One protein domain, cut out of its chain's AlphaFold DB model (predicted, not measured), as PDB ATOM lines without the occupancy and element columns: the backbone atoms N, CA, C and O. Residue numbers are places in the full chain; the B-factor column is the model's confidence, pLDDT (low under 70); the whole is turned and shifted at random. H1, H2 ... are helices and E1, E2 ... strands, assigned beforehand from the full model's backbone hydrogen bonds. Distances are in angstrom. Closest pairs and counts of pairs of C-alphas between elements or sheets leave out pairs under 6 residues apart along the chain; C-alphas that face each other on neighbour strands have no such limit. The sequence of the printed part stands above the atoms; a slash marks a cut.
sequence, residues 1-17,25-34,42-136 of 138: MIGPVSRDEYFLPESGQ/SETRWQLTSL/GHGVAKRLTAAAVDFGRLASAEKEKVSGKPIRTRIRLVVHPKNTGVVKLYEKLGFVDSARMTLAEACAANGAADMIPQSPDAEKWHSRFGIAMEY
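This is residues 1 to 17, 25 to 34 and 42 to 136 of the 138 residues of the protein "N-acetyltransferase domain-containing protein" of Alternaria gaisen (UniProt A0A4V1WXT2). A strongly twisted sheet of five strands has one face covered by the long helix H2 and the short H3, making two layers, with H2 running on past the sheet toward Gly 69. H4 packs beside the strands where E2 and E3 end and E5 begins, with H5 next to it. You have 122 printed residues, with five named helices and five named strands that follow each other along the chain as E1 H1 E2 H2 E3 H3 E4 H4 H5 E5, a mixed class of helices and strands. The mixed sheet runs E1 E2 E3 E5 E4. The whole is compact, with a radius of gyration of the C-alphas of 15.1 A and spans of 47 by 36 by 24 A.

Start at inner strand E3, residues 73 to 80. It is parallel to E2, residues 26 to 30, with N 29 and O 75 at 2.9 A. Edge strand E1, residues 2 to 5, is antiparallel to E2, with N 2 and O 30 at 2.9 A. On the other side of E3, E5, residues 131 to 136, is antiparallel to it, with N 78 and O 134 at 2.9 A. Edge strand E4, residues 97 to 102, is antiparallel to E5, with N 97 and O 135 at 2.8 A. H2, residues 45 to 68, lies over E2 and E3 at a height over the sheet of 9.0 A, only just along the strands at 29 degrees to E2 on the local plane; its closest C-alphas to E3 are Arg 58 and Thr 74, 5.9 A. On the same face, H3, residues 85 to 92, lies over E5 at a height of 9.4 A. E3, H3 and E4 make a split strand-helix-strand unit, two strands running the same way with E5 between them, its crossover right-handed. H4, residues 104 to 110, is on the sheet but only just over none of its strands, 2 of its C-alphas falling on E3 and 2 on E4. It touches H5, residues 123 to 127, at the C-alphas of Leu 104 and Trp 126, 4.9 A. H1, residues 7 to 10, only grazes the sheet. In H2, H3, H4 and H5 every O i to N i+4 pair is within hydrogen-bond range; H1 is too short for one.

Find C-alpha 2 at (50.379, -4.904, 23.350), where E1 begins. H2 runs 34.9 A from C-alpha 45 at (40.642, 9.379, 13.232). E3 spans 23.1 A, and E5 spans 16.4 A to C-alpha 136 at (49.553, -7.046, 8.797).

The C-alphas of Gly 69 and Asp 122, the two farthest apart, are 47.5 A apart. Residues 18 to 24 and 35 to 41 are not printed, leaving C-alpha gaps of 17.5 A and 14.4 A. The link from H4 to H5 is long. No printed residue is under pLDDT 70.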
ATOM      1  N   MET A   1      48.365  -0.830  21.797       92.31
ATOM      2  CA  MET A   1      49.232  -1.900  21.266       92.31
ATOM      3  C   MET A   1      49.749  -2.688  22.449       92.31
ATOM      4  O   MET A   1      50.134  -2.053  23.422       92.31
ATOM      5  N   ILE A   2      49.727  -4.013  22.382       96.50
ATOM      6  CA  ILE A   2      50.379  -4.904  23.350       96.50
ATOM      7  C   ILE A   2      51.498  -5.626  22.606       96.50
ATOM      8  O   ILE A   2      51.271  -6.113  21.496       96.50
ATOM      9  N   GLY A   3      52.695  -5.649  23.186       95.56
ATOM     10  CA  GLY A   3      53.854  -6.335  22.626       95.56
ATOM     11  C   GLY A   3      55.171  -5.562  22.784       95.56
ATOM     12  O   GLY A   3      55.200  -4.539  23.474       95.56
ATOM     13  N   PRO A   4      56.250  -6.042  22.137       96.44
ATOM     14  CA  PRO A   4      56.262  -7.265  21.339       96.44
ATOM     15  C   PRO A   4      56.104  -8.496  22.246       96.44
ATOM     16  O   PRO A   4      56.747  -8.560  23.289       96.44
ATOM     17  N   VAL A   5      55.240  -9.442  21.875       97.12
ATOM     18  CA  VAL A   5      55.052 -10.708  22.610       97.12
ATOM     19  C   VAL A   5      55.915 -11.823  22.014       97.12
ATOM     20  O   VAL A   5      56.348 -11.732  20.857       97.12
ATOM     21  N   SER A   6      56.169 -12.871  22.799       96.94
ATOM     22  CA  SER A   6      56.913 -14.049  22.338       96.94
ATOM     23  C   SER A   6      56.170 -14.777  21.212       96.94
ATOM     24  O   SER A   6      54.963 -14.595  21.013       96.94
ATOM     25  N   ARG A   7      56.882 -15.613  20.448       96.81
ATOM     26  CA  ARG A   7      56.255 -16.457  19.422       96.81
ATOM     27  C   ARG A   7      55.147 -17.333  20.008       96.81
ATOM     28  O   ARG A   7      54.079 -17.429  19.407       96.81
ATOM     29  N   ASP A   8      55.400 -17.929  21.167       95.38
ATOM     30  CA  ASP A   8      54.502 -18.909  21.782       95.38
ATOM     31  C   ASP A   8      53.237 -18.258  22.352       95.38
ATOM     32  O   ASP A   8      52.152 -18.812  22.216       95.38
ATOM     33  N   GLU A   9      53.336 -17.044  22.903       95.25
ATOM     34  CA  GLU A   9      52.157 -16.270  23.322       95.25
ATOM     35  C   GLU A   9      51.318 -15.789  22.132       95.25
ATOM     36  O   GLU A   9      50.106 -15.583  22.239       95.25
ATOM     37  N   TYR A  10      51.955 -15.572  20.982       96.69
ATOM     38  CA  TYR A  10      51.274 -15.071  19.797       96.69
ATOM     39  C   TYR A  10      50.586 -16.169  18.985       96.69
ATOM     40  O   TYR A  10      49.520 -15.923  18.409       96.69
ATOM     41  N   PHE A  11      51.212 -17.344  18.873       96.62
ATOM     42  CA  PHE A  11      50.803 -18.382  17.936       96.62
ATOM     43  C   PHE A  11      49.620 -19.204  18.448       96.62
ATOM     44  O   PHE A  11      49.710 -19.900  19.454       96.62
ATOM     45  N   LEU A  12      48.515 -19.165  17.702       95.50
ATOM     46  CA  LEU A  12      47.303 -19.930  17.988       95.50
ATOM     47  C   LEU A  12      47.044 -20.922  16.846       95.50
ATOM     48  O   LEU A  12      46.314 -20.585  15.911       95.50
ATOM     49  N   PRO A  13      47.629 -22.132  16.873       93.31
ATOM     50  CA  PRO A  13      47.629 -23.043  15.724       93.31
ATOM     51  C   PRO A  13      46.217 -23.423  15.260       93.31
ATOM     52  O   PRO A  13      45.928 -23.443  14.066       93.31
ATOM     53  N   GLU A  14      45.301 -23.644  16.199       95.88
ATOM     54  CA  GLU A  14      43.916 -24.011  15.894       95.88
ATOM     55  C   GLU A  14      43.095 -22.885  15.245       95.88
ATOM     56  O   GLU A  14      42.022 -23.138  14.698       95.88
ATOM     57  N   SER A  15      43.569 -21.637  15.298       95.62
ATOM     58  CA  SER A  15      42.879 -20.510  14.663       95.62
ATOM     59  C   SER A  15      43.017 -20.507  13.139       95.62
ATOM     60  O   SER A  15      42.272 -19.797  12.458       95.62
ATOM     61  N   GLY A  16      43.966 -21.282  12.602       94.38
ATOM     62  CA  GLY A  16      44.349 -21.248  11.193       94.38
ATOM     63  C   GLY A  16      45.244 -20.062  10.825       94.38
ATOM     64  O   GLY A  16      45.486 -19.855   9.638       94.38
ATOM     65  N   GLN A  17      45.733 -19.290  11.808       94.19
ATOM     66  CA  GLN A  17      46.642 -18.178  11.536       94.19
ATOM     67  C   GLN A  17      47.931 -18.661  10.847       94.19
ATOM     68  O   GLN A  17      48.428 -19.746  11.171       94.19
ATOM     69  N   SER A  25      63.380 -13.091  14.664       95.62
ATOM     70  CA  SER A  25      63.183 -12.750  13.236       95.62
ATOM     71  C   SER A  25      61.941 -11.893  12.959       95.62
ATOM     72  O   SER A  25      61.748 -11.370  11.857       95.62
ATOM     73  N   GLU A  26      61.057 -11.795  13.950       97.31
ATOM     74  CA  GLU A  26      59.766 -11.125  13.850       97.31
ATOM     75  C   GLU A  26      59.373 -10.557  15.221       97.31
ATOM     76  O   GLU A  26      59.458 -11.254  16.231       97.31
ATOM     77  N   THR A  27      58.916  -9.306  15.268       97.94
ATOM     78  CA  THR A  27      58.197  -8.769  16.429       97.94
ATOM     79  C   THR A  27      56.696  -8.930  16.233       97.94
ATOM     80  O   THR A  27      56.183  -8.777  15.125       97.94
ATOM     81  N   ARG A  28      55.973  -9.232  17.311       98.25
ATOM     82  CA  ARG A  28      54.561  -9.621  17.248       98.25
ATOM     83  C   ARG A  28      53.733  -8.748  18.166       98.25
ATOM     84  O   ARG A  28      54.019  -8.654  19.357       98.25
ATOM     85  N   TRP A  29      52.715  -8.106  17.612       98.19
ATOM     86  CA  TRP A  29      51.944  -7.094  18.321       98.19
ATOM     87  C   TRP A  29      50.449  -7.345  18.207       98.19
ATOM     88  O   TRP A  29      49.955  -7.708  17.139       98.19
ATOM     89  N   GLN A  30      49.719  -7.060  19.282       97.81
ATOM     90  CA  GLN A  30      48.267  -6.955  19.255       97.81
ATOM     91  C   GLN A  30      47.845  -5.479  19.218       97.81
ATOM     92  O   GLN A  30      48.082  -4.707  20.156       97.81
ATOM     93  N   LEU A  31      47.151  -5.085  18.154       97.69
ATOM     94  CA  LEU A  31      46.366  -3.860  18.113       97.69
ATOM     95  C   LEU A  31      45.022  -4.117  18.802       97.69
ATOM     96  O   LEU A  31      44.207  -4.915  18.347       97.69
ATOM     97  N   THR A  32      44.795  -3.419  19.908       95.25
ATOM     98  CA  THR A  32      43.618  -3.587  20.767       95.25
ATOM     99  C   THR A  32      42.999  -2.233  21.113       95.25
ATOM    100  O   THR A  32      43.664  -1.197  21.023       95.25
ATOM    101  N   SER A  33      41.730  -2.255  21.523       90.38
ATOM    102  CA  SER A  33      41.009  -1.134  22.143       90.38
ATOM    103  C   SER A  33      40.959   0.168  21.329       90.38
ATOM    104  O   SER A  33      41.061   1.261  21.887       90.38
ATOM    105  N   LEU A  34      40.764   0.082  20.008       93.25
ATOM    106  CA  LEU A  34      40.528   1.267  19.180       93.25
ATOM    107  C   LEU A  34      39.049   1.659  19.190       93.25
ATOM    108  O   LEU A  34      38.205   0.992  18.593       93.25
ATOM    109  N   GLY A  42      33.974   8.996  10.627       90.75
ATOM    110  CA  GLY A  42      34.067   9.555   9.267       90.75
ATOM    111  C   GLY A  42      35.200  10.570   9.047       90.75
ATOM    112  O   GLY A  42      35.591  10.792   7.910       90.75
ATOM    113  N   HIS A  43      35.827  11.094  10.106       94.94
ATOM    114  CA  HIS A  43      36.891  12.107  10.007       94.94
ATOM    115  C   HIS A  43      38.310  11.518   9.869       94.94
ATOM    116  O   HIS A  43      39.315  12.217  10.026       94.94
ATOM    117  N   GLY A  44      38.422  10.206   9.633       94.56
ATOM    118  CA  GLY A  44      39.702   9.509   9.466       94.56
ATOM    119  C   GLY A  44      40.517   9.298  10.750       94.56
ATOM    120  O   GLY A  44      41.674   8.899  10.660       94.56
ATOM    121  N   VAL A  45      39.942   9.529  11.938       96.12
ATOM    122  CA  VAL A  45      40.642   9.379  13.232       96.12
ATOM    123  C   VAL A  45      41.163   7.953  13.430       96.12
ATOM    124  O   VAL A  45      42.361   7.765  13.618       96.12
ATOM    125  N   ALA A  46      40.296   6.944  13.292       95.50
ATOM    126  CA  ALA A  46      40.678   5.535  13.420       95.50
ATOM    127  C   ALA A  46      41.786   5.126  12.433       95.50
ATOM    128  O   ALA A  46      42.708   4.401  12.800       95.50
ATOM    129  N   LYS A  47      41.735   5.649  11.198       96.00
ATOM    130  CA  LYS A  47      42.764   5.420  10.174       96.00
ATOM    131  C   LYS A  47      44.125   5.950  10.632       96.00
ATOM    132  O   LYS A  47      45.107   5.222  10.574       96.00
ATOM    133  N   ARG A  48      44.173   7.202  11.107       97.06
ATOM    134  CA  ARG A  48      45.411   7.845  11.580       97.06
ATOM    135  C   ARG A  48      45.983   7.157  12.817       97.06
ATOM    136  O   ARG A  48      47.179   6.907  12.857       97.06
ATOM    137  N   LEU A  49      45.136   6.803  13.785       97.25
ATOM    138  CA  LEU A  49      45.565   6.079  14.985       97.25
ATOM    139  C   LEU A  49      46.114   4.687  14.652       97.25
ATOM    140  O   LEU A  49      47.127   4.281  15.210       97.25
ATOM    141  N   THR A  50      45.482   3.975  13.715       97.56
ATOM    142  CA  THR A  50      45.973   2.663  13.272       97.56
ATOM    143  C   THR A  50      47.316   2.788  12.556       97.56
ATOM    144  O   THR A  50      48.229   2.034  12.865       97.56
ATOM    145  N   ALA A  51      47.470   3.762  11.651       96.81
ATOM    146  CA  ALA A  51      48.744   4.008  10.974       96.81
ATOM    147  C   ALA A  51      49.868   4.322  11.976       96.81
ATOM    148  O   ALA A  51      50.908   3.679  11.939       96.81
ATOM    149  N   ALA A  52      49.613   5.209  12.945       97.62
ATOM    150  CA  ALA A  52      50.578   5.525  13.995       97.62
ATOM    151  C   ALA A  52      50.965   4.296  14.841       97.62
ATOM    152  O   ALA A  52      52.121   4.146  15.224       97.62
ATOM    153  N   ALA A  53      50.017   3.393  15.114       97.62
ATOM    154  CA  ALA A  53      50.296   2.146  15.822       97.62
ATOM    155  C   ALA A  53      51.157   1.172  14.996       97.62
ATOM    156  O   ALA A  53      52.032   0.509  15.551       97.62
ATOM    157  N   VAL A  54      50.930   1.103  13.679       97.56
ATOM    158  CA  VAL A  54      51.767   0.322  12.754       97.56
ATOM    159  C   VAL A  54      53.183   0.890  12.704       97.56
ATOM    160  O   VAL A  54      54.149   0.146  12.853       97.56
ATOM    161  N   ASP A  55      53.305   2.208  12.559       97.56
ATOM    162  CA  ASP A  55      54.596   2.892  12.514       97.56
ATOM    163  C   ASP A  55      55.370   2.714  13.823       97.56
ATOM    164  O   ASP A  55      56.571   2.456  13.799       97.56
ATOM    165  N   PHE A  56      54.684   2.742  14.969       97.44
ATOM    166  CA  PHE A  56      55.293   2.413  16.256       97.44
ATOM    167  C   PHE A  56      55.886   0.993  16.280       97.44
ATOM    168  O   PHE A  56      57.037   0.823  16.677       97.44
ATOM    169  N   GLY A  57      55.141  -0.022  15.821       97.31
ATOM    170  CA  GLY A  57      55.638  -1.403  15.763       97.31
ATOM    171  C   GLY A  57      56.856  -1.562  14.841       97.31
ATOM    172  O   GLY A  57      57.809  -2.268  15.186       97.31
ATOM    173  N   ARG A  58      56.860  -0.853  13.704       97.19
ATOM    174  CA  ARG A  58      57.997  -0.804  12.769       97.19
ATOM    175  C   ARG A  58      59.227  -0.179  13.404       97.19
ATOM    176  O   ARG A  58      60.299  -0.772  13.359       97.19
ATOM    177  N   LEU A  59      59.071   0.988  14.031       97.06
ATOM    178  CA  LEU A  59      60.167   1.680  14.712       97.06
ATOM    179  C   LEU A  59      60.767   0.803  15.814       97.06
ATOM    180  O   LEU A  59      61.981   0.632  15.867       97.06
ATOM    181  N   ALA A  60      59.926   0.174  16.638       95.81
ATOM    182  CA  ALA A  60      60.384  -0.744  17.677       95.81
ATOM    183  C   ALA A  60      61.151  -1.956  17.108       95.81
ATOM    184  O   ALA A  60      62.116  -2.418  17.715       95.81
ATOM    185  N   SER A  61      60.752  -2.462  15.938       96.38
ATOM    186  CA  SER A  61      61.456  -3.559  15.256       96.38
ATOM    187  C   SER A  61      62.788  -3.110  14.666       96.38
ATOM    188  O   SER A  61      63.783  -3.809  14.825       96.38
ATOM    189  N   ALA A  62      62.829  -1.921  14.063       96.31
ATOM    190  CA  ALA A  62      64.046  -1.336  13.514       96.31
ATOM    191  C   ALA A  62      65.110  -1.096  14.599       96.31
ATOM    192  O   ALA A  62      66.294  -1.325  14.363       96.31
ATOM    193  N   GLU A  63      64.712  -0.686  15.809       95.50
ATOM    194  CA  GLU A  63      65.647  -0.581  16.937       95.50
ATOM    195  C   GLU A  63      66.217  -1.951  17.344       95.50
ATOM    196  O   GLU A  63      67.421  -2.069  17.573       95.50
ATOM    197  N   LYS A  64      65.400  -3.015  17.361       93.81
ATOM    198  CA  LYS A  64      65.901  -4.382  17.598       93.81
ATOM    199  C   LYS A  64      66.832  -4.871  16.481       93.81
ATOM    200  O   LYS A  64      67.826  -5.544  16.758       93.81
ATOM    201  N   GLU A  65      66.542  -4.530  15.230       95.62
ATOM    202  CA  GLU A  65      67.383  -4.859  14.074       95.62
ATOM    203  C   GLU A  65      68.767  -4.204  14.189       95.62
ATOM    204  O   GLU A  65      69.778  -4.881  14.015       95.62
ATOM    205  N   LYS A  66      68.840  -2.927  14.594       95.69
ATOM    206  CA  LYS A  66      70.120  -2.231  14.831       95.69
ATOM    207  C   LYS A  66      70.984  -2.919  15.887       95.69
ATOM    208  O   LYS A  66      72.199  -2.985  15.726       95.69
ATOM    209  N   VAL A  67      70.370  -3.411  16.964       93.50
ATOM    210  CA  VAL A  67      71.083  -4.083  18.064       93.50
ATOM    211  C   VAL A  67      71.534  -5.489  17.664       93.50
ATOM    212  O   VAL A  67      72.646  -5.895  17.990       93.50
ATOM    213  N   SER A  68      70.683  -6.240  16.963       93.56
ATOM    214  CA  SER A  68      70.957  -7.634  16.590       93.56
ATOM    215  C   SER A  68      71.793  -7.790  15.314       93.56
ATOM    216  O   SER A  68      72.382  -8.851  15.099       93.56
ATOM    217  N   GLY A  69      71.826  -6.767  14.455       94.19
ATOM    218  CA  GLY A  69      72.464  -6.804  13.138       94.19
ATOM    219  C   GLY A  69      71.756  -7.709  12.122       94.19
ATOM    220  O   GLY A  69      72.361  -8.080  11.117       94.19
ATOM    221  N   LYS A  70      70.503  -8.110  12.381       93.31
ATOM    222  CA  LYS A  70      69.724  -9.022  11.532       93.31
ATOM    223  C   LYS A  70      68.385  -8.395  11.146       93.31
ATOM    224  O   LYS A  70      67.793  -7.748  12.002       93.31
ATOM    225  N   PRO A  71      67.872  -8.641   9.924       94.25
ATOM    226  CA  PRO A  71      66.553  -8.162   9.520       94.25
ATOM    227  C   PRO A  71      65.435  -8.672  10.438       94.25
ATOM    228  O   PRO A  71      65.346  -9.882  10.671       94.25
ATOM    229  N   ILE A  72      64.559  -7.776  10.907       96.88
ATOM    230  CA  ILE A  72      63.417  -8.125  11.769       96.88
ATOM    231  C   ILE A  72      62.112  -7.613  11.162       96.88
ATOM    232  O   ILE A  72      61.906  -6.412  11.007       96.88
ATOM    233  N   ARG A  73      61.180  -8.530  10.881       97.06
ATOM    234  CA  ARG A  73      59.828  -8.183  10.405       97.06
ATOM    235  C   ARG A  73      58.932  -7.718  11.550       97.06
ATOM    236  O   ARG A  73      59.114  -8.132  12.694       97.06
ATOM    237  N   THR A  74      57.909  -6.926  11.253       98.12
ATOM    238  CA  THR A  74      56.872  -6.558  12.224       98.12
ATOM    239  C   THR A  74      55.552  -7.205  11.835       98.12
ATOM    240  O   THR A  74      55.010  -6.936  10.767       98.12
ATOM    241  N   ARG A  75      54.971  -8.009  12.723       98.31
ATOM    242  CA  ARG A  75      53.618  -8.541  12.562       98.31
ATOM    243  C   ARG A  75      52.667  -7.908  13.561       98.31
ATOM    244  O   ARG A  75      52.931  -7.873  14.762       98.31
ATOM    245  N   ILE A  76      51.526  -7.444  13.069       98.31
ATOM    246  CA  ILE A  76      50.480  -6.835  13.886       98.31
ATOM    247  C   ILE A  76      49.178  -7.584  13.654       98.31
ATOM    248  O   ILE A  76      48.738  -7.699  12.516       98.31
ATOM    249  N   ARG A  77      48.548  -8.059  14.730       98.19
ATOM    250  CA  ARG A  77      47.222  -8.685  14.718       98.19
ATOM    251  C   ARG A  77      46.193  -7.791  15.389       98.19
ATOM    252  O   ARG A  77      46.496  -7.077  16.339       98.19
ATOM    253  N   LEU A  78      44.960  -7.878  14.919       97.81
ATOM    254  CA  LEU A  78      43.762  -7.423  15.617       97.81
ATOM    255  C   LEU A  78      42.677  -8.484  15.500       97.81
ATOM    256  O   LEU A  78      42.718  -9.308  14.588       97.81
ATOM    257  N   VAL A  79      41.686  -8.440  16.388       97.25
ATOM    258  CA  VAL A  79      40.499  -9.295  16.286       97.25
ATOM    259  C   VAL A  79      39.254  -8.430  16.175       97.25
ATOM    260  O   VAL A  79      39.046  -7.508  16.963       97.25
ATOM    261  N   VAL A  80      38.416  -8.737  15.191       95.88
ATOM    262  CA  VAL A  80      37.186  -8.011  14.886       95.88
ATOM    263  C   VAL A  80      36.022  -8.984  14.746       95.88
ATOM    264  O   VAL A  80      36.135 -10.073  14.189       95.88
ATOM    265  N   HIS A  81      34.860  -8.581  15.258       94.56
ATOM    266  CA  HIS A  81      33.635  -9.335  15.046       94.56
ATOM    267  C   HIS A  81      33.230  -9.275  13.554       94.56
ATOM    268  O   HIS A  81      33.102  -8.167  13.026       94.56
ATOM    269  N   PRO A  82      32.919 -10.401  12.879       93.62
ATOM    270  CA  PRO A  82      32.659 -10.449  11.430       93.62
ATOM    271  C   PRO A  82      31.508  -9.540  10.972       93.62
ATOM    272  O   PRO A  82      31.553  -8.940   9.903       93.62
ATOM    273  N   LYS A  83      30.480  -9.376  11.815       95.31
ATOM    274  CA  LYS A  83      29.357  -8.452  11.558       95.31
ATOM    275  C   LYS A  83      29.751  -6.966  11.536       95.31
ATOM    276  O   LYS A  83      28.964  -6.148  11.068       95.31
ATOM    277  N   ASN A  84      30.939  -6.589  12.013       93.62
ATOM    278  CA  ASN A  84      31.412  -5.206  11.997       93.62
ATOM    279  C   ASN A  84      32.107  -4.875  10.663       93.62
ATOM    280  O   ASN A  84      33.289  -4.533  10.610       93.62
ATOM    281  N   THR A  85      31.364  -5.010   9.562       95.06
ATOM    282  CA  THR A  85      31.906  -4.988   8.191       95.06
ATOM    283  C   THR A  85      32.610  -3.676   7.836       95.06
ATOM    284  O   THR A  85      33.579  -3.679   7.079       95.06
ATOM    285  N   GLY A  86      32.174  -2.545   8.402       92.94
ATOM    286  CA  GLY A  86      32.843  -1.253   8.226       92.94
ATOM    287  C   GLY A  86      34.245  -1.211   8.839       92.94
ATOM    288  O   GLY A  86      35.146  -0.606   8.260       92.94
ATOM    289  N   VAL A  87      34.442  -1.879   9.980       93.94
ATOM    290  CA  VAL A  87      35.747  -1.986  10.648       93.94
ATOM    291  C   VAL A  87      36.662  -2.952   9.899       93.94
ATOM    292  O   VAL A  87      37.815  -2.608   9.666       93.94
ATOM    293  N   VAL A  88      36.142  -4.092   9.435       96.06
ATOM    294  CA  VAL A  88      36.905  -5.019   8.576       96.06
ATOM    295  C   VAL A  88      37.433  -4.281   7.338       96.06
ATOM    296  O   VAL A  88      38.642  -4.213   7.129       96.06
ATOM    297  N   LYS A  89      36.556  -3.580   6.603       95.88
ATOM    298  CA  LYS A  89      36.938  -2.793   5.415       95.88
ATOM    299  C   LYS A  89      37.920  -1.658   5.701       95.88
ATOM    300  O   LYS A  89      38.668  -1.254   4.812       95.88
ATOM    301  N   LEU A  90      37.889  -1.077   6.901       95.19
ATOM    302  CA  LEU A  90      38.876  -0.073   7.305       95.19
ATOM    303  C   LEU A  90      40.273  -0.696   7.381       95.19
ATOM    304  O   LEU A  90      41.215  -0.108   6.853       95.19
ATOM    305  N   TYR A  91      40.397  -1.855   8.026       97.75
ATOM    306  CA  TYR A  91      41.676  -2.532   8.206       97.75
ATOM    307  C   TYR A  91      42.202  -3.149   6.905       97.75
ATOM    308  O   TYR A  91      43.389  -3.004   6.623       97.75
ATOM    309  N   GLU A  92      41.330  -3.693   6.049       97.44
ATOM    310  CA  GLU A  92      41.698  -4.135   4.692       97.44
ATOM    311  C   GLU A  92      42.362  -3.004   3.892       97.44
ATOM    312  O   GLU A  92      43.444  -3.164   3.333       97.44
ATOM    313  N   LYS A  93      41.770  -1.800   3.910       96.31
ATOM    314  CA  LYS A  93      42.334  -0.608   3.246       96.31
ATOM    315  C   LYS A  93      43.666  -0.136   3.837       96.31
ATOM    316  O   LYS A  93      44.320   0.714   3.236       96.31
ATOM    317  N   LEU A  94      44.026  -0.615   5.023       96.25
ATOM    318  CA  LEU A  94      45.286  -0.317   5.700       96.25
ATOM    319  C   LEU A  94      46.341  -1.415   5.504       96.25
ATOM    320  O   LEU A  94      47.454  -1.244   5.994       96.25
ATOM    321  N   GLY A  95      46.019  -2.488   4.774       97.31
ATOM    322  CA  GLY A  95      46.938  -3.586   4.470       97.31
ATOM    323  C   GLY A  95      46.797  -4.807   5.377       97.31
ATOM    324  O   GLY A  95      47.537  -5.769   5.198       97.31
ATOM    325  N   PHE A  96      45.849  -4.802   6.318       98.12
ATOM    326  CA  PHE A  96      45.546  -5.999   7.097       98.12
ATOM    327  C   PHE A  96      44.782  -7.011   6.239       98.12
ATOM    328  O   PHE A  96      43.869  -6.642   5.501       98.12
ATOM    329  N   VAL A  97      45.107  -8.288   6.394       97.38
ATOM    330  CA  VAL A  97      44.438  -9.401   5.717       97.38
ATOM    331  C   VAL A  97      43.697 -10.264   6.728       97.38
ATOM    332  O   VAL A  97      44.175 -10.446   7.844       97.38
ATOM    333  N   ASP A  98      42.535 -10.793   6.349       96.94
ATOM    334  CA  ASP A  98      41.842 -11.831   7.116       96.94
ATOM    335  C   ASP A  98      42.706 -13.103   7.129       96.94
ATOM    336  O   ASP A  98      42.926 -13.710   6.081       96.94
ATOM    337  N   SER A  99      43.237 -13.463   8.299       96.19
ATOM    338  CA  SER A  99      44.248 -14.513   8.430       96.19
ATOM    339  C   SER A  99      43.816 -15.690   9.300       96.19
ATOM    340  O   SER A  99      44.405 -16.760   9.174       96.19
ATOM    341  N   ALA A 100      42.822 -15.530  10.180       97.06
ATOM    342  CA  ALA A 100      42.436 -16.591  11.112       97.06
ATOM    343  C   ALA A 100      41.011 -16.449  11.662       97.06
ATOM    344  O   ALA A 100      40.364 -15.396  11.575       97.06
ATOM    345  N   ARG A 101      40.525 -17.517  12.301       97.81
ATOM    346  CA  ARG A 101      39.293 -17.523  13.100       97.81
ATOM    347  C   ARG A 101      39.615 -17.795  14.565       97.81
ATOM    348  O   ARG A 101      40.024 -18.892  14.942       97.81
ATOM    349  N   MET A 102      39.394 -16.790  15.403       97.44
ATOM    350  CA  MET A 102      39.662 -16.853  16.836       97.44
ATOM    351  C   MET A 102      38.379 -17.043  17.641       97.44
ATOM    352  O   MET A 102      37.293 -16.585  17.266       97.44
ATOM    353  N   THR A 103      38.530 -17.720  18.769       97.75
ATOM    354  CA  THR A 103      37.525 -17.766  19.826       97.75
ATOM    355  C   THR A 103      37.491 -16.444  20.594       97.75
ATOM    356  O   THR A 103      38.431 -15.641  20.535       97.75
ATOM    357  N   LEU A 104      36.413 -16.197  21.342       96.44
ATOM    358  CA  LEU A 104      36.349 -15.025  22.215       96.44
ATOM    359  C   LEU A 104      37.389 -15.110  23.342       96.44
ATOM    360  O   LEU A 104      37.994 -14.094  23.672       96.44
ATOM    361  N   ALA A 105      37.635 -16.306  23.889       97.25
ATOM    362  CA  ALA A 105      38.650 -16.515  24.920       97.25
ATOM    363  C   ALA A 105      40.056 -16.136  24.420       97.25
ATOM    364  O   ALA A 105      40.746 -15.341  25.057       97.25
ATOM    365  N   GLU A 106      40.448 -16.621  23.240       97.12
ATOM    366  CA  GLU A 106      41.736 -16.266  22.631       97.12
ATOM    367  C   GLU A 106      41.824 -14.760  22.323       97.12
ATOM    368  O   GLU A 106      42.863 -14.139  22.544       97.12
ATOM    369  N   ALA A 107      40.736 -14.145  21.842       96.25
ATOM    370  CA  ALA A 107      40.693 -12.709  21.570       96.25
ATOM    371  C   ALA A 107      40.838 -11.866  22.849       96.25
ATOM    372  O   ALA A 107      41.546 -10.858  22.843       96.25
ATOM    373  N   CYS A 108      40.199 -12.276  23.949       96.00
ATOM    374  CA  CYS A 108      40.346 -11.652  25.264       96.00
ATOM    375  C   CYS A 108      41.785 -11.757  25.771       96.00
ATOM    376  O   CYS A 108      42.369 -10.738  26.141       96.00
ATOM    377  N   ALA A 109      42.377 -12.952  25.717       95.94
ATOM    378  CA  ALA A 109      43.761 -13.166  26.122       95.94
ATOM    379  C   ALA A 109      44.735 -12.310  25.294       95.94
ATOM    380  O   ALA A 109      45.531 -11.566  25.864       95.94
ATOM    381  N   ALA A 110      44.606 -12.319  23.962       95.69
ATOM    382  CA  ALA A 110      45.434 -11.501  23.073       95.69
ATOM    383  C   ALA A 110      45.310  -9.997  23.371       95.69
ATOM    384  O   ALA A 110      46.284  -9.255  23.256       95.69
ATOM    385  N   ASN A 111      44.124  -9.543  23.782       95.50
ATOM    386  CA  ASN A 111      43.861  -8.157  24.165       95.50
ATOM    387  C   ASN A 111      44.311  -7.809  25.597       95.50
ATOM    388  O   ASN A 111      44.027  -6.698  26.043       95.50
ATOM    389  N   GLY A 112      45.007  -8.711  26.299       94.75
ATOM    390  CA  GLY A 112      45.484  -8.494  27.668       94.75
ATOM    391  C   GLY A 112      44.380  -8.549  28.725       94.75
ATOM    392  O   GLY A 112      44.553  -7.994  29.803       94.75
ATOM    393  N   ALA A 113      43.250  -9.185  28.409       95.38
ATOM    394  CA  ALA A 113      42.063  -9.290  29.258       95.38
ATOM    395  C   ALA A 113      41.725 -10.762  29.554       95.38
ATOM    396  O   ALA A 113      40.571 -11.185  29.461       95.38
ATOM    397  N   ALA A 114      42.748 -11.579  29.823       94.75
ATOM    398  CA  ALA A 114      42.575 -13.001  30.131       94.75
ATOM    399  C   ALA A 114      41.798 -13.225  31.444       94.75
ATOM    400  O   ALA A 114      41.071 -14.203  31.577       94.75
ATOM    401  N   ASP A 115      41.902 -12.286  32.381       95.44
ATOM    402  CA  ASP A 115      41.157 -12.225  33.641       95.44
ATOM    403  C   ASP A 115      39.640 -12.060  33.451       95.44
ATOM    404  O   ASP A 115      38.858 -12.424  34.328       95.44
ATOM    405  N   MET A 116      39.209 -11.568  32.286       93.12
ATOM    406  CA  MET A 116      37.794 -11.431  31.929       93.12
ATOM    407  C   MET A 116      37.168 -12.739  31.423       93.12
ATOM    408  O   MET A 116      35.961 -12.775  31.166       93.12
ATOM    409  N   ILE A 117      37.962 -13.800  31.243       96.06
ATOM    410  CA  ILE A 117      37.471 -15.114  30.826       96.06
ATOM    411  C   ILE A 117      36.862 -15.812  32.057       96.06
ATOM    412  O   ILE A 117      37.563 -16.023  33.047       96.06
ATOM    413  N   PRO A 118      35.566 -16.184  32.039       95.69
ATOM    414  CA  PRO A 118      34.930 -16.860  33.166       95.69
ATOM    415  C   PRO A 118      35.596 -18.202  33.477       95.69
ATOM    416  O   PRO A 118      35.995 -18.919  32.566       95.69
ATOM    417  N   GLN A 119      35.615 -18.594  34.754       93.56
ATOM    418  CA  GLN A 119      36.106 -19.916  35.180       93.56
ATOM    419  C   GLN A 119      35.289 -21.078  34.592       93.56
ATOM    420  O   GLN A 119      35.814 -22.165  34.372       93.56
ATOM    421  N   SER A 120      33.998 -20.851  34.336       93.38
ATOM    422  CA  SER A 120      33.092 -21.812  33.696       93.38
ATOM    423  C   SER A 120      32.440 -21.146  32.485       93.38
ATOM    424  O   SER A 120      31.309 -20.662  32.576       93.38
ATOM    425  N   PRO A 121      33.186 -21.012  31.376       91.62
ATOM    426  CA  PRO A 121      32.712 -20.293  30.212       91.62
ATOM    427  C   PRO A 121      31.658 -21.115  29.465       91.62
ATOM    428  O   PRO A 121      31.812 -22.315  29.247       91.62
ATOM    429  N   ASP A 122      30.593 -20.446  29.032       94.62
ATOM    430  CA  ASP A 122      29.665 -21.009  28.054       94.62
ATOM    431  C   ASP A 122      30.421 -21.358  26.760       94.62
ATOM    432  O   ASP A 122      31.030 -20.484  26.135       94.62
ATOM    433  N   ALA A 123      30.418 -22.636  26.377       93.56
ATOM    434  CA  ALA A 123      31.265 -23.124  25.291       93.56
ATOM    435  C   ALA A 123      30.896 -22.510  23.935       93.56
ATOM    436  O   ALA A 123      31.785 -22.150  23.160       93.56
ATOM    437  N   GLU A 124      29.602 -22.325  23.667       93.94
ATOM    438  CA  GLU A 124      29.129 -21.730  22.419       93.94
ATOM    439  C   GLU A 124      29.613 -20.281  22.284       93.94
ATOM    440  O   GLU A 124      30.116 -19.882  21.234       93.94
ATOM    441  N   LYS A 125      29.547 -19.495  23.358       93.06
ATOM    442  CA  LYS A 125      29.991 -18.100  23.356       93.06
ATOM    443  C   LYS A 125      31.510 -17.954  23.338       93.06
ATOM    444  O   LYS A 125      32.031 -17.078  22.645       93.06
ATOM    445  N   TRP A 126      32.219 -18.740  24.145       96.06
ATOM    446  CA  TRP A 126      33.631 -18.491  24.443       96.06
ATOM    447  C   TRP A 126      34.604 -19.311  23.607       96.06
ATOM    448  O   TRP A 126      35.720 -18.838  23.396       96.06
ATOM    449  N   HIS A 127      34.185 -20.479  23.112       95.62
ATOM    450  CA  HIS A 127      35.040 -21.421  22.382       95.62
ATOM    451  C   HIS A 127      34.643 -21.611  20.912       95.62
ATOM    452  O   HIS A 127      35.395 -22.221  20.153       95.62
ATOM    453  N   SER A 128      33.532 -21.024  20.456       96.06
ATOM    454  CA  SER A 128      33.237 -20.959  19.021       96.06
ATOM    455  C   SER A 128      34.204 -20.024  18.295       96.06
ATOM    456  O   SER A 128      34.418 -18.877  18.698       96.06
ATOM    457  N   ARG A 129      34.754 -20.489  17.169       95.88
ATOM    458  CA  ARG A 129      35.662 -19.719  16.309       95.88
ATOM    459  C   ARG A 129      34.873 -18.877  15.311       95.88
ATOM    460  O   ARG A 129      34.511 -19.346  14.236       95.88
ATOM    461  N   PHE A 130      34.612 -17.622  15.656       94.00
ATOM    462  CA  PHE A 130      33.907 -16.687  14.767       94.00
ATOM    463  C   PHE A 130      34.581 -15.317  14.654       94.00
ATOM    464  O   PHE A 130      34.294 -14.584  13.708       94.00
ATOM    465  N   GLY A 131      35.454 -14.946  15.597       96.69
ATOM    466  CA  GLY A 131      36.203 -13.697  15.527       96.69
ATOM    467  C   GLY A 131      37.166 -13.733  14.347       96.69
ATOM    468  O   GLY A 131      37.875 -14.717  14.160       96.69
ATOM    469  N   ILE A 132      37.195 -12.674  13.546       97.69
ATOM    470  CA  ILE A 132      38.157 -12.549  12.451       97.69
ATOM    471  C   ILE A 132      39.442 -11.985  13.043       97.69
ATOM    472  O   ILE A 132      39.443 -10.847  13.518       97.69
ATOM    473  N   ALA A 133      40.520 -12.764  13.010       97.88
ATOM    474  CA  ALA A 133      41.848 -12.210  13.213       97.88
ATOM    475  C   ALA A 133      42.321 -11.617  11.890       97.88
ATOM    476  O   ALA A 133      42.302 -12.298  10.863       97.88
ATOM    477  N   MET A 134      42.726 -10.353  11.917       98.12
ATOM    478  CA  MET A 134      43.370  -9.728  10.775       98.12
ATOM    479  C   MET A 134      44.825  -9.435  11.104       98.12
ATOM    480  O   MET A 134      45.115  -8.896  12.174       98.12
ATOM    481  N   GLU A 135      45.723  -9.753  10.181       97.69
ATOM    482  CA  GLU A 135      47.162  -9.563  10.343       97.69
ATOM    483  C   GLU A 135      47.732  -8.616   9.294       97.69
ATOM    484  O   GLU A 135      47.311  -8.613   8.142       97.69
ATOM    485  N   TYR A 136      48.723  -7.829   9.696       97.75
ATOM    486  CA  TYR A 136      49.553  -7.046   8.797       97.75
ATOM    487  C   TYR A 136      51.018  -7.354   9.090       97.75
ATOM    488  O   TYR A 136      51.506  -7.089  10.192       97.75
TER     489      TYR A 136